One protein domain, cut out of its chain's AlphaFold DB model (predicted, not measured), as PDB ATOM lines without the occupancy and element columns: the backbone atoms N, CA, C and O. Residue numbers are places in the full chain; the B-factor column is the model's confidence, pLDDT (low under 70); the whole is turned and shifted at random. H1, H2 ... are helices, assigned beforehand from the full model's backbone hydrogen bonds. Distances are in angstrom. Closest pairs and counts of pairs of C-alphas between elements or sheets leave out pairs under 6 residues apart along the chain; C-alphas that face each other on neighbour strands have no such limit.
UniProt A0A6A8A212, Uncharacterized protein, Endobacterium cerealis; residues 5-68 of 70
ATOM      1  N   ASP A   5      38.089 -38.952 -45.706       96.81
ATOM      2  CA  ASP A   5      37.883 -39.826 -44.543       96.81
ATOM      3  C   ASP A   5      38.642 -39.331 -43.299       96.81
ATOM      4  O   ASP A   5      38.116 -39.362 -42.184       96.81
ATOM      5  N   GLU A   6      39.876 -38.843 -43.472       97.50
ATOM      6  CA  GLU A   6      40.670 -38.277 -42.376       97.50
ATOM      7  C   GLU A   6      40.058 -36.979 -41.835       97.50
ATOM      8  O   GLU A   6      40.065 -36.767 -40.617       97.50
ATOM      9  N   ALA A   7      39.503 -36.133 -42.710       96.88
ATOM     10  CA  ALA A   7      38.842 -34.890 -42.330       96.88
ATOM     11  C   ALA A   7      37.527 -35.149 -41.575       96.88
ATOM     12  O   ALA A   7      37.299 -34.573 -40.508       96.88
ATOM     13  N   ILE A   8      36.699 -36.073 -42.070       97.62
ATOM     14  CA  ILE A   8      35.453 -36.501 -41.417       97.62
ATOM     15  C   ILE A   8      35.761 -37.087 -40.036       97.62
ATOM     16  O   ILE A   8      35.163 -36.676 -39.038       97.62
ATOM     17  N   ALA A   9      36.739 -37.992 -39.953       97.94
ATOM     18  CA  ALA A   9      37.161 -38.572 -38.684       97.94
ATOM     19  C   ALA A   9      37.713 -37.510 -37.716       97.94
ATOM     20  O   ALA A   9      37.525 -37.627 -36.505       97.94
ATOM     21  N   GLY A  10      38.374 -36.465 -38.227       98.06
ATOM     22  CA  GLY A  10      38.828 -35.328 -37.426       98.06
ATOM     23  C   GLY A  10      37.672 -34.532 -36.820       98.06
ATOM     24  O   GLY A  10      37.674 -34.267 -35.618       98.06
ATOM     25  N   ILE A  11      36.640 -34.222 -37.612       98.25
ATOM     26  CA  ILE A  11      35.427 -33.558 -37.107       98.25
ATOM     27  C   ILE A  11      34.761 -34.414 -36.024       98.25
ATOM     28  O   ILE A  11      34.399 -33.897 -34.964       98.25
ATOM     29  N   GLU A  12      34.632 -35.724 -36.245       98.38
ATOM     30  CA  GLU A  12      34.028 -36.631 -35.268       98.38
ATOM     31  C   GLU A  12      34.826 -36.696 -33.958       98.38
ATOM     32  O   GLU A  12      34.239 -36.623 -32.869       98.38
ATOM     33  N   ARG A  13      36.161 -36.787 -34.041       98.44
ATOM     34  CA  ARG A  13      37.046 -36.796 -32.865       98.44
ATOM     35  C   ARG A  13      36.921 -35.511 -32.059       98.44
ATOM     36  O   ARG A  13      36.694 -35.585 -30.852       98.44
ATOM     37  N   LEU A  14      37.020 -34.352 -32.706       98.44
ATOM     38  CA  LEU A  14      36.937 -33.057 -32.029       98.44
ATOM     39  C   LEU A  14      35.551 -32.827 -31.410       98.44
ATOM     40  O   LEU A  14      35.456 -32.374 -30.270       98.44
ATOM     41  N   THR A  15      34.482 -33.222 -32.106       98.44
ATOM     42  CA  THR A  15      33.111 -33.172 -31.569       98.44
ATOM     43  C   THR A  15      32.977 -34.049 -30.322       98.44
ATOM     44  O   THR A  15      32.494 -33.595 -29.286       98.44
ATOM     45  N   SER A  16      33.478 -35.286 -30.379       98.19
ATOM     46  CA  SER A  16      33.462 -36.214 -29.240       98.19
ATOM     47  C   SER A  16      34.282 -35.687 -28.059       98.19
ATOM     48  O   SER A  16      33.929 -35.895 -26.899       98.19
ATOM     49  N   ALA A  17      35.369 -34.968 -28.331       98.06
ATOM     50  CA  ALA A  17      36.202 -34.369 -27.302       98.06
ATOM     51  C   ALA A  17      35.479 -33.224 -26.561       98.06
ATOM     52  O   ALA A  17      35.625 -33.085 -25.342       98.06
ATOM     53  N   LEU A  18      34.672 -32.418 -27.257       98.06
ATOM     54  CA  LEU A  18      33.802 -31.418 -26.622       98.06
ATOM     55  C   LEU A  18      32.720 -32.090 -25.756       98.06
ATOM     56  O   LEU A  18      32.495 -31.675 -24.618       98.06
ATOM     57  N   GLU A  19      32.116 -33.177 -26.242       97.75
ATOM     58  CA  GLU A  19      31.097 -33.952 -25.513       97.75
ATOM     59  C   GLU A  19      31.646 -34.567 -24.221       97.75
ATOM     60  O   GLU A  19      31.006 -34.498 -23.172       97.75
ATOM     61  N   GLN A  20      32.869 -35.105 -24.254       97.44
ATOM     62  CA  GLN A  20      33.558 -35.621 -23.062       97.44
ATOM     63  C   GLN A  20      33.779 -34.542 -21.993       97.44
ATOM     64  O   GLN A  20      33.864 -34.848 -20.805       97.44
ATOM     65  N   ARG A  21      33.827 -33.269 -22.401       96.25
ATOM     66  CA  ARG A  21      33.913 -32.101 -21.514       96.25
ATOM     67  C   ARG A  21      32.536 -31.545 -21.131       96.25
ATOM     68  O   ARG A  21      32.463 -30.479 -20.528       96.25
ATOM     69  N   SER A  22      31.457 -32.273 -21.436       96.00
ATOM     70  CA  SER A  22      30.059 -31.885 -21.190       96.00
ATOM     71  C   SER A  22      29.639 -30.580 -21.883       96.00
ATOM     72  O   SER A  22      28.746 -29.884 -21.400       96.00
ATOM     73  N   LEU A  23      30.283 -30.237 -23.003       95.88
ATOM     74  CA  LEU A  23      29.880 -29.107 -23.837       95.88
ATOM     75  C   LEU A  23      28.743 -29.513 -24.779       95.88
ATOM     76  O   LEU A  23      28.634 -30.666 -25.193       95.88
ATOM     77  N   GLU A  24      27.887 -28.551 -25.107       96.25
ATOM     78  CA  GLU A  24      26.793 -28.746 -26.056       96.25
ATOM     79  C   GLU A  24      27.359 -28.827 -27.483       96.25
ATOM     80  O   GLU A  24      28.054 -27.912 -27.926       96.25
ATOM     81  N   THR A  25      27.067 -29.923 -28.190       97.69
ATOM     82  CA  THR A  25      27.493 -30.166 -29.580       97.69
ATOM     83  C   THR A  25      26.347 -30.539 -30.527       97.69
ATOM     84  O   THR A  25      26.598 -30.970 -31.653       97.69
ATOM     85  N   ARG A  26      25.076 -30.413 -30.126       97.69
ATOM     86  CA  ARG A  26      23.927 -30.942 -30.881       97.69
ATOM     87  C   ARG A  26      23.861 -30.383 -32.292       97.69
ATOM     88  O   ARG A  26      23.600 -31.143 -33.221       97.69
ATOM     89  N   SER A  27      24.092 -29.083 -32.462       97.06
ATOM     90  CA  SER A  27      24.104 -28.458 -33.789       97.06
ATOM     91  C   SER A  27      25.254 -28.989 -34.648       97.06
ATOM     92  O   SER A  27      25.027 -29.331 -35.806       97.06
ATOM     93  N   ILE A  28      26.449 -29.155 -34.072       98.06
ATOM     94  CA  ILE A  28      27.619 -29.729 -34.758       98.06
ATOM     95  C   ILE A  28      27.316 -31.166 -35.206       98.06
ATOM     96  O   ILE A  28      27.480 -31.498 -36.378       98.06
ATOM     97  N   ARG A  29      26.781 -32.000 -34.304       98.00
ATOM     98  CA  ARG A  29      26.349 -33.377 -34.597       98.00
ATOM     99  C   ARG A  29      25.275 -33.433 -35.674       98.00
ATOM    100  O   ARG A  29      25.320 -34.314 -36.527       98.00
ATOM    101  N   GLN A  30      24.304 -32.522 -35.637       98.25
ATOM    102  CA  GLN A  30      23.236 -32.483 -36.628       98.25
ATOM    103  C   GLN A  30      23.803 -32.255 -38.029       98.25
ATOM    104  O   GLN A  30      23.461 -33.023 -38.921       98.25
ATOM    105  N   PHE A  31      24.678 -31.260 -38.206       98.19
ATOM    106  CA  PHE A  31      25.324 -30.993 -39.493       98.19
ATOM    107  C   PHE A  31      26.239 -32.141 -39.925       98.19
ATOM    108  O   PHE A  31      26.154 -32.594 -41.066       98.19
ATOM    109  N   PHE A  32      27.031 -32.688 -39.000       97.81
ATOM    110  CA  PHE A  32      27.904 -33.827 -39.275       97.81
ATOM    111  C   PHE A  32      27.128 -35.040 -39.815       97.81
ATOM    112  O   PHE A  32      27.501 -35.611 -40.837       97.81
ATOM    113  N   ASN A  33      26.009 -35.397 -39.179       97.25
ATOM    114  CA  ASN A  33      25.216 -36.578 -39.535       97.25
ATOM    115  C   ASN A  33      24.512 -36.470 -40.896       97.25
ATOM    116  O   ASN A  33      24.168 -37.498 -41.477       97.25
ATOM    117  N   VAL A  34      24.257 -35.255 -41.389       97.56
ATOM    118  CA  VAL A  34      23.627 -35.031 -42.703       97.56
ATOM    119  C   VAL A  34      24.643 -34.778 -43.820       97.56
ATOM    120  O   VAL A  34      24.239 -34.515 -44.947       97.56
ATOM    121  N   GLY A  35      25.945 -34.873 -43.530       96.38
ATOM    122  CA  GLY A  35      27.016 -34.662 -44.511       96.38
ATOM    123  C   GLY A  35      27.413 -33.198 -44.723       96.38
ATOM    124  O   GLY A  35      28.238 -32.906 -45.580       96.38
ATOM    125  N   GLU A  36      26.877 -32.268 -43.931       97.12
ATOM    126  CA  GLU A  36      27.212 -30.839 -43.990       97.12
ATOM    127  C   GLU A  36      28.506 -30.564 -43.198       97.12
ATOM    128  O   GLU A  36      28.520 -29.851 -42.190       97.12
ATOM    129  N   TRP A  37      29.613 -31.191 -43.609       96.50
ATOM    130  CA  TRP A  37      30.865 -31.212 -42.842       96.50
ATOM    131  C   TRP A  37      31.536 -29.846 -42.711       96.50
ATOM    132  O   TRP A  37      32.149 -29.584 -41.679       96.50
ATOM    133  N   LEU A  38      31.375 -28.957 -43.698       95.50
ATOM    134  CA  LEU A  38      31.872 -27.583 -43.601       95.50
ATOM    135  C   LEU A  38      31.179 -26.828 -42.456       95.50
ATOM    136  O   LEU A  38      31.853 -26.231 -41.623       95.50
ATOM    137  N   LEU A  39      29.850 -26.930 -42.350       96.38
ATOM    138  CA  LEU A  39      29.088 -26.312 -41.258       96.38
ATOM    139  C   LEU A  39      29.412 -26.949 -39.899       96.38
ATOM    140  O   LEU A  39      29.494 -26.256 -38.884       96.38
ATOM    141  N   ALA A  40      29.626 -28.268 -39.862       98.00
ATOM    142  CA  ALA A  40      30.090 -28.942 -38.651       98.00
ATOM    143  C   ALA A  40      31.478 -28.427 -38.214       98.00
ATOM    144  O   ALA A  40      31.689 -28.158 -37.031       98.00
ATOM    145  N   PHE A  41      32.402 -28.238 -39.161       97.50
ATOM    146  CA  PHE A  41      33.727 -27.673 -38.912       97.50
ATOM    147  C   PHE A  41      33.668 -26.218 -38.423       97.50
ATOM    148  O   PHE A  41      34.308 -25.903 -37.422       97.50
ATOM    149  N   GLU A  42      32.860 -25.351 -39.038       96.62
ATOM    150  CA  GLU A  42      32.662 -23.968 -38.571       96.62
ATOM    151  C   GLU A  42      32.160 -23.923 -37.116       96.62
ATOM    152  O   GLU A  42      32.595 -23.094 -36.311       96.62
ATOM    153  N   GLY A  43      31.293 -24.870 -36.739       97.12
ATOM    154  CA  GLY A  43      30.862 -25.048 -35.354       97.12
ATOM    155  C   GLY A  43      32.011 -25.424 -34.409       97.12
ATOM    156  O   GLY A  43      32.098 -24.886 -33.306       97.12
ATOM    157  N   LEU A  44      32.930 -26.295 -34.842       97.62
ATOM    158  CA  LEU A  44      34.141 -26.615 -34.077       97.62
ATOM    159  C   LEU A  44      35.094 -25.415 -33.975       97.62
ATOM    160  O   LEU A  44      35.666 -25.199 -32.905       97.62
ATOM    161  N   GLU A  45      35.242 -24.602 -35.028       96.81
ATOM    162  CA  GLU A  45      36.048 -23.373 -34.979       96.81
ATOM    163  C   GLU A  45      35.525 -22.393 -33.922       96.81
ATOM    164  O   GLU A  45      36.315 -21.816 -33.169       96.81
ATOM    165  N   ALA A  46      34.203 -22.260 -33.785       95.75
ATOM    166  CA  ALA A  46      33.596 -21.439 -32.737       95.75
ATOM    167  C   ALA A  46      33.916 -21.942 -31.314       95.75
ATOM    168  O   ALA A  46      33.907 -21.164 -30.359       95.75
ATOM    169  N   CYS A  47      34.246 -23.227 -31.163       96.31
ATOM    170  CA  CYS A  47      34.625 -23.850 -29.898       96.31
ATOM    171  C   CYS A  47      36.145 -23.897 -29.655       96.31
ATOM    172  O   CYS A  47      36.579 -24.502 -28.672       96.31
ATOM    173  N   ALA A  48      36.971 -23.246 -30.489       94.69
ATOM    174  CA  ALA A  48      38.431 -23.382 -30.459       94.69
ATOM    175  C   ALA A  48      39.094 -23.092 -29.096       94.69
ATOM    176  O   ALA A  48      40.153 -23.640 -28.771       94.69
ATOM    177  N   THR A  49      38.467 -22.249 -28.271       96.38
ATOM    178  CA  THR A  49      38.943 -21.902 -26.923       96.38
ATOM    179  C   THR A  49      38.884 -23.066 -25.934       96.38
ATOM    180  O   THR A  49      39.601 -23.044 -24.938       96.38
ATOM    181  N   TYR A  50      38.042 -24.070 -26.186       96.25
ATOM    182  CA  TYR A  50      37.866 -25.238 -25.315       96.25
ATOM    183  C   TYR A  50      38.811 -26.394 -25.651       96.25
ATOM    184  O   TYR A  50      38.883 -27.372 -24.903       96.25
ATOM    185  N   PHE A  51      39.547 -26.281 -26.756       97.06
ATOM    186  CA  PHE A  51      40.498 -27.289 -27.190       97.06
ATOM    187  C   PHE A  51      41.851 -27.159 -26.486       97.06
ATOM    188  O   PHE A  51      42.266 -26.099 -26.015       97.06
ATOM    189  N   THR A  52      42.561 -28.272 -26.418       97.75
ATOM    190  CA  THR A  52      43.985 -28.362 -26.086       97.75
ATOM    191  C   THR A  52      44.843 -27.929 -27.278       97.75
ATOM    192  O   THR A  52      44.339 -27.730 -28.383       97.75
ATOM    193  N   ASP A  53      46.158 -27.806 -27.083       97.75
ATOM    194  CA  ASP A  53      47.080 -27.507 -28.188       97.75
ATOM    195  C   ASP A  53      47.049 -28.579 -29.287       97.75
ATOM    196  O   ASP A  53      47.080 -28.252 -30.470       97.75
ATOM    197  N   ALA A  54      46.934 -29.857 -28.912       96.94
ATOM    198  CA  ALA A  54      46.869 -30.959 -29.871       96.94
ATOM    199  C   ALA A  54      45.591 -30.903 -30.725       96.94
ATOM    200  O   ALA A  54      45.663 -30.984 -31.948       96.94
ATOM    201  N   GLU A  55      44.437 -30.692 -30.091       98.06
ATOM    202  CA  GLU A  55      43.145 -30.549 -30.777       98.06
ATOM    203  C   GLU A  55      43.104 -29.286 -31.653       98.06
ATOM    204  O   GLU A  55      42.548 -29.311 -32.746       98.06
ATOM    205  N   ARG A  56      43.749 -28.187 -31.230       97.44
ATOM    206  CA  ARG A  56      43.908 -26.989 -32.074       97.44
ATOM    207  C   ARG A  56      44.774 -27.238 -33.307       97.44
ATOM    208  O   ARG A  56      44.476 -26.684 -34.360       97.44
ATOM    209  N   ASN A  57      45.823 -28.053 -33.199       96.44
ATOM    210  CA  ASN A  57      46.629 -28.436 -34.361       96.44
ATOM    211  C   ASN A  57      45.822 -29.295 -35.344       96.44
ATOM    212  O   ASN A  57      45.935 -29.113 -36.553       96.44
ATOM    213  N   GLU A  58      44.979 -30.195 -34.837       96.88
ATOM    214  CA  GLU A  58      44.049 -30.967 -35.666       96.88
ATOM    215  C   GLU A  58      43.006 -30.059 -36.336       96.88
ATOM    216  O   GLU A  58      42.796 -30.153 -37.543       96.88
ATOM    217  N   LEU A  59      42.433 -29.105 -35.595       96.44
ATOM    218  CA  LEU A  59      41.526 -28.090 -36.136       96.44
ATOM    219  C   LEU A  59      42.195 -27.241 -37.235       96.44
ATOM    220  O   LEU A  59      41.561 -26.938 -38.240       96.44
ATOM    221  N   ALA A  60      43.476 -26.891 -37.082       95.44
ATOM    222  CA  ALA A  60      44.237 -26.183 -38.111       95.44
ATOM    223  C   ALA A  60      44.438 -27.036 -39.377       95.44
ATOM    224  O   ALA A  60      44.275 -26.531 -40.483       95.44
ATOM    225  N   ALA A  61      44.710 -28.337 -39.233       95.12
ATOM    226  CA  ALA A  61      44.805 -29.244 -40.377       95.12
ATOM    227  C   ALA A  61      43.461 -29.387 -41.121       95.12
ATOM    228  O   ALA A  61      43.441 -29.437 -42.352       95.12
ATOM    229  N   LEU A  62      42.339 -29.405 -40.391       95.94
ATOM    230  CA  LEU A  62      40.996 -29.359 -40.983       95.94
ATOM    231  C   LEU A  62      40.743 -28.029 -41.701       95.94
ATOM    232  O   LEU A  62      40.202 -28.027 -42.803       95.94
ATOM    233  N   LYS A  63      41.184 -26.908 -41.120       94.62
ATOM    234  CA  LYS A  63      41.094 -25.585 -41.745       94.62
ATOM    235  C   LYS A  63      41.823 -25.537 -43.084       94.62
ATOM    236  O   LYS A  63      41.287 -24.984 -44.036       94.62
ATOM    237  N   ASP A  64      43.006 -26.138 -43.179       93.50
ATOM    238  CA  ASP A  64      43.750 -26.220 -44.440       93.50
ATOM    239  C   ASP A  64      43.023 -27.085 -45.485       93.50
ATOM    240  O   ASP A  64      43.062 -26.776 -46.675       93.50
ATOM    241  N   TYR A  65      42.338 -28.149 -45.052       93.69
ATOM    242  CA  TYR A  65      41.539 -29.014 -45.926       93.69
ATOM    243  C   TYR A  65      40.284 -28.303 -46.462       93.69
ATOM    244  O   TYR A  65      40.070 -28.272 -47.670       93.69
ATOM    245  N   PHE A  66      39.479 -27.696 -45.584       90.31
ATOM    246  CA  PHE A  66      38.240 -27.000 -45.965       90.31
ATOM    247  C   PHE A  66      38.478 -25.609 -46.574       90.31
ATOM    248  O   PHE A  66      37.626 -25.098 -47.295       90.31
ATOM    249  N   GLY A  67      39.619 -24.983 -46.271       77.88
ATOM    250  CA  GLY A  67      39.997 -23.639 -46.708       77.88
ATOM    251  C   GLY A  67      40.820 -23.588 -47.996       77.88
ATOM    252  O   GLY A  67      41.141 -22.488 -48.453       77.88
ATOM    253  N   ALA A  68      41.171 -24.732 -48.590       53.53
ATOM    254  CA  ALA A  68      41.778 -24.749 -49.914       53.53
ATOM    255  C   ALA A  68      40.766 -24.189 -50.936       53.53
ATOM    256  O   ALA A  68      39.666 -24.733 -51.053       53.53
TER     257      ALA A  68
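What this domain is: This is residues 5 to 68 of the 70 residues of an uncharacterized protein of Endobacterium cerealis (UniProt A0A6A8A212). The domain is a small bundle of helices that zigzag back and forth: H1 and H3 pack on each other in the middle, and H2 and H4 lie on opposite sides of this pair, each packed on both H1 and H3. The bundle is tilted rather than closely aligned, since the lines of H1, H3 and H4 stand at 39 to 41 degrees to one another, while H2 is more nearly aligned with H1 and H3. The printed part has 64 residues with four named helices in the order H1, H2, H3, H4 and no named strand, and its class is all helix. It is compact, with a radius of gyration of the C-alphas of 10.5 A, and the C-alphas span 31 by 28 by 18 A along their three main axes.

Where its parts are: The printed part begins with H1, residues 5 to 20, the longest helix with 16 residues. Its first C-alpha, that of Asp 5, stands at (37.883, -39.826, -44.543), and its last, that of Gln 20, at (33.558, -35.621, -23.062), 22.3 A from the first. H2 follows as residues 26 to 33, 10.4 A from first to last C-alpha. H3 is residues 37 to 46 and measures 14.3 A from first to last C-alpha. H4 is residues 53 to 66, with 19.9 A from first to last C-alpha, and ends with C-alpha 66 at (38.240, -27.000, -45.965). Between H3 and H4, residues 48 to 50 are helical too, but bear no name.

How they stand to each other: H1 and H3 are the hub, touching three other helices each. H1 touches H3 with residues 8 to 15 alone. The closest C-alphas of these two are those of Ile 11 and Phe 41, 6.4 A apart, and the helices run the same way at a steep tilt of 41 degrees. H1, H3 and H4 make a bundle, three helices that touch one another. H4 touches H1, whose residues 7 to 14 alone take part, and the closest C-alphas are those of Ala 7 and Leu 62, 6.1 A apart; the two run opposite ways at a steep tilt of 39 degrees. H3 and H4 touch and form a helical hairpin, running opposite ways at a steep tilt of 39 degrees, with the C-alphas of Leu 38 and Phe 66 closest at 6.8 A. H2 and H3 are a helical hairpin as well; they touch with 14 pairs of C-alphas within 8 A, and the closest are those of Ile 28 and Ala 40, 4.7 A apart. Their lines stand at a shallow tilt of 28 degrees, opposite ways. H1 and H2 form a third helical hairpin, opposite ways at a shallow tilt of 23 degrees. There H1 touches H2 with residues 11 to 15 alone, and the C-alphas of Thr 15 and Ile 28 come closest, at 7.2 A. H2 and H4 are apart. Helix packing is part aligned, part crossed: of the five pairs that touch, two are at a shallow tilt. In H1, H2, H3 and H4 every backbone O i to N i+4 pair is within hydrogen-bond range.

The domain as a whole: The two C-alphas farthest apart in the domain are those of Ser 22 and Ala 68, 31.8 A. The first and last printed C-alphas, those of Asp 5 and Ala 68, are 16.5 A apart. The printed part has no cut. The links from H1 to H2 and from H2 to H3 are tight, with 5 and 3 residues between the helices, and the link from H3 to H4 is short, with 6 residues; no link is long. The mean pLDDT of the printed part is 95.9, and residue 68, the last one printed, is the one printed residue under 70.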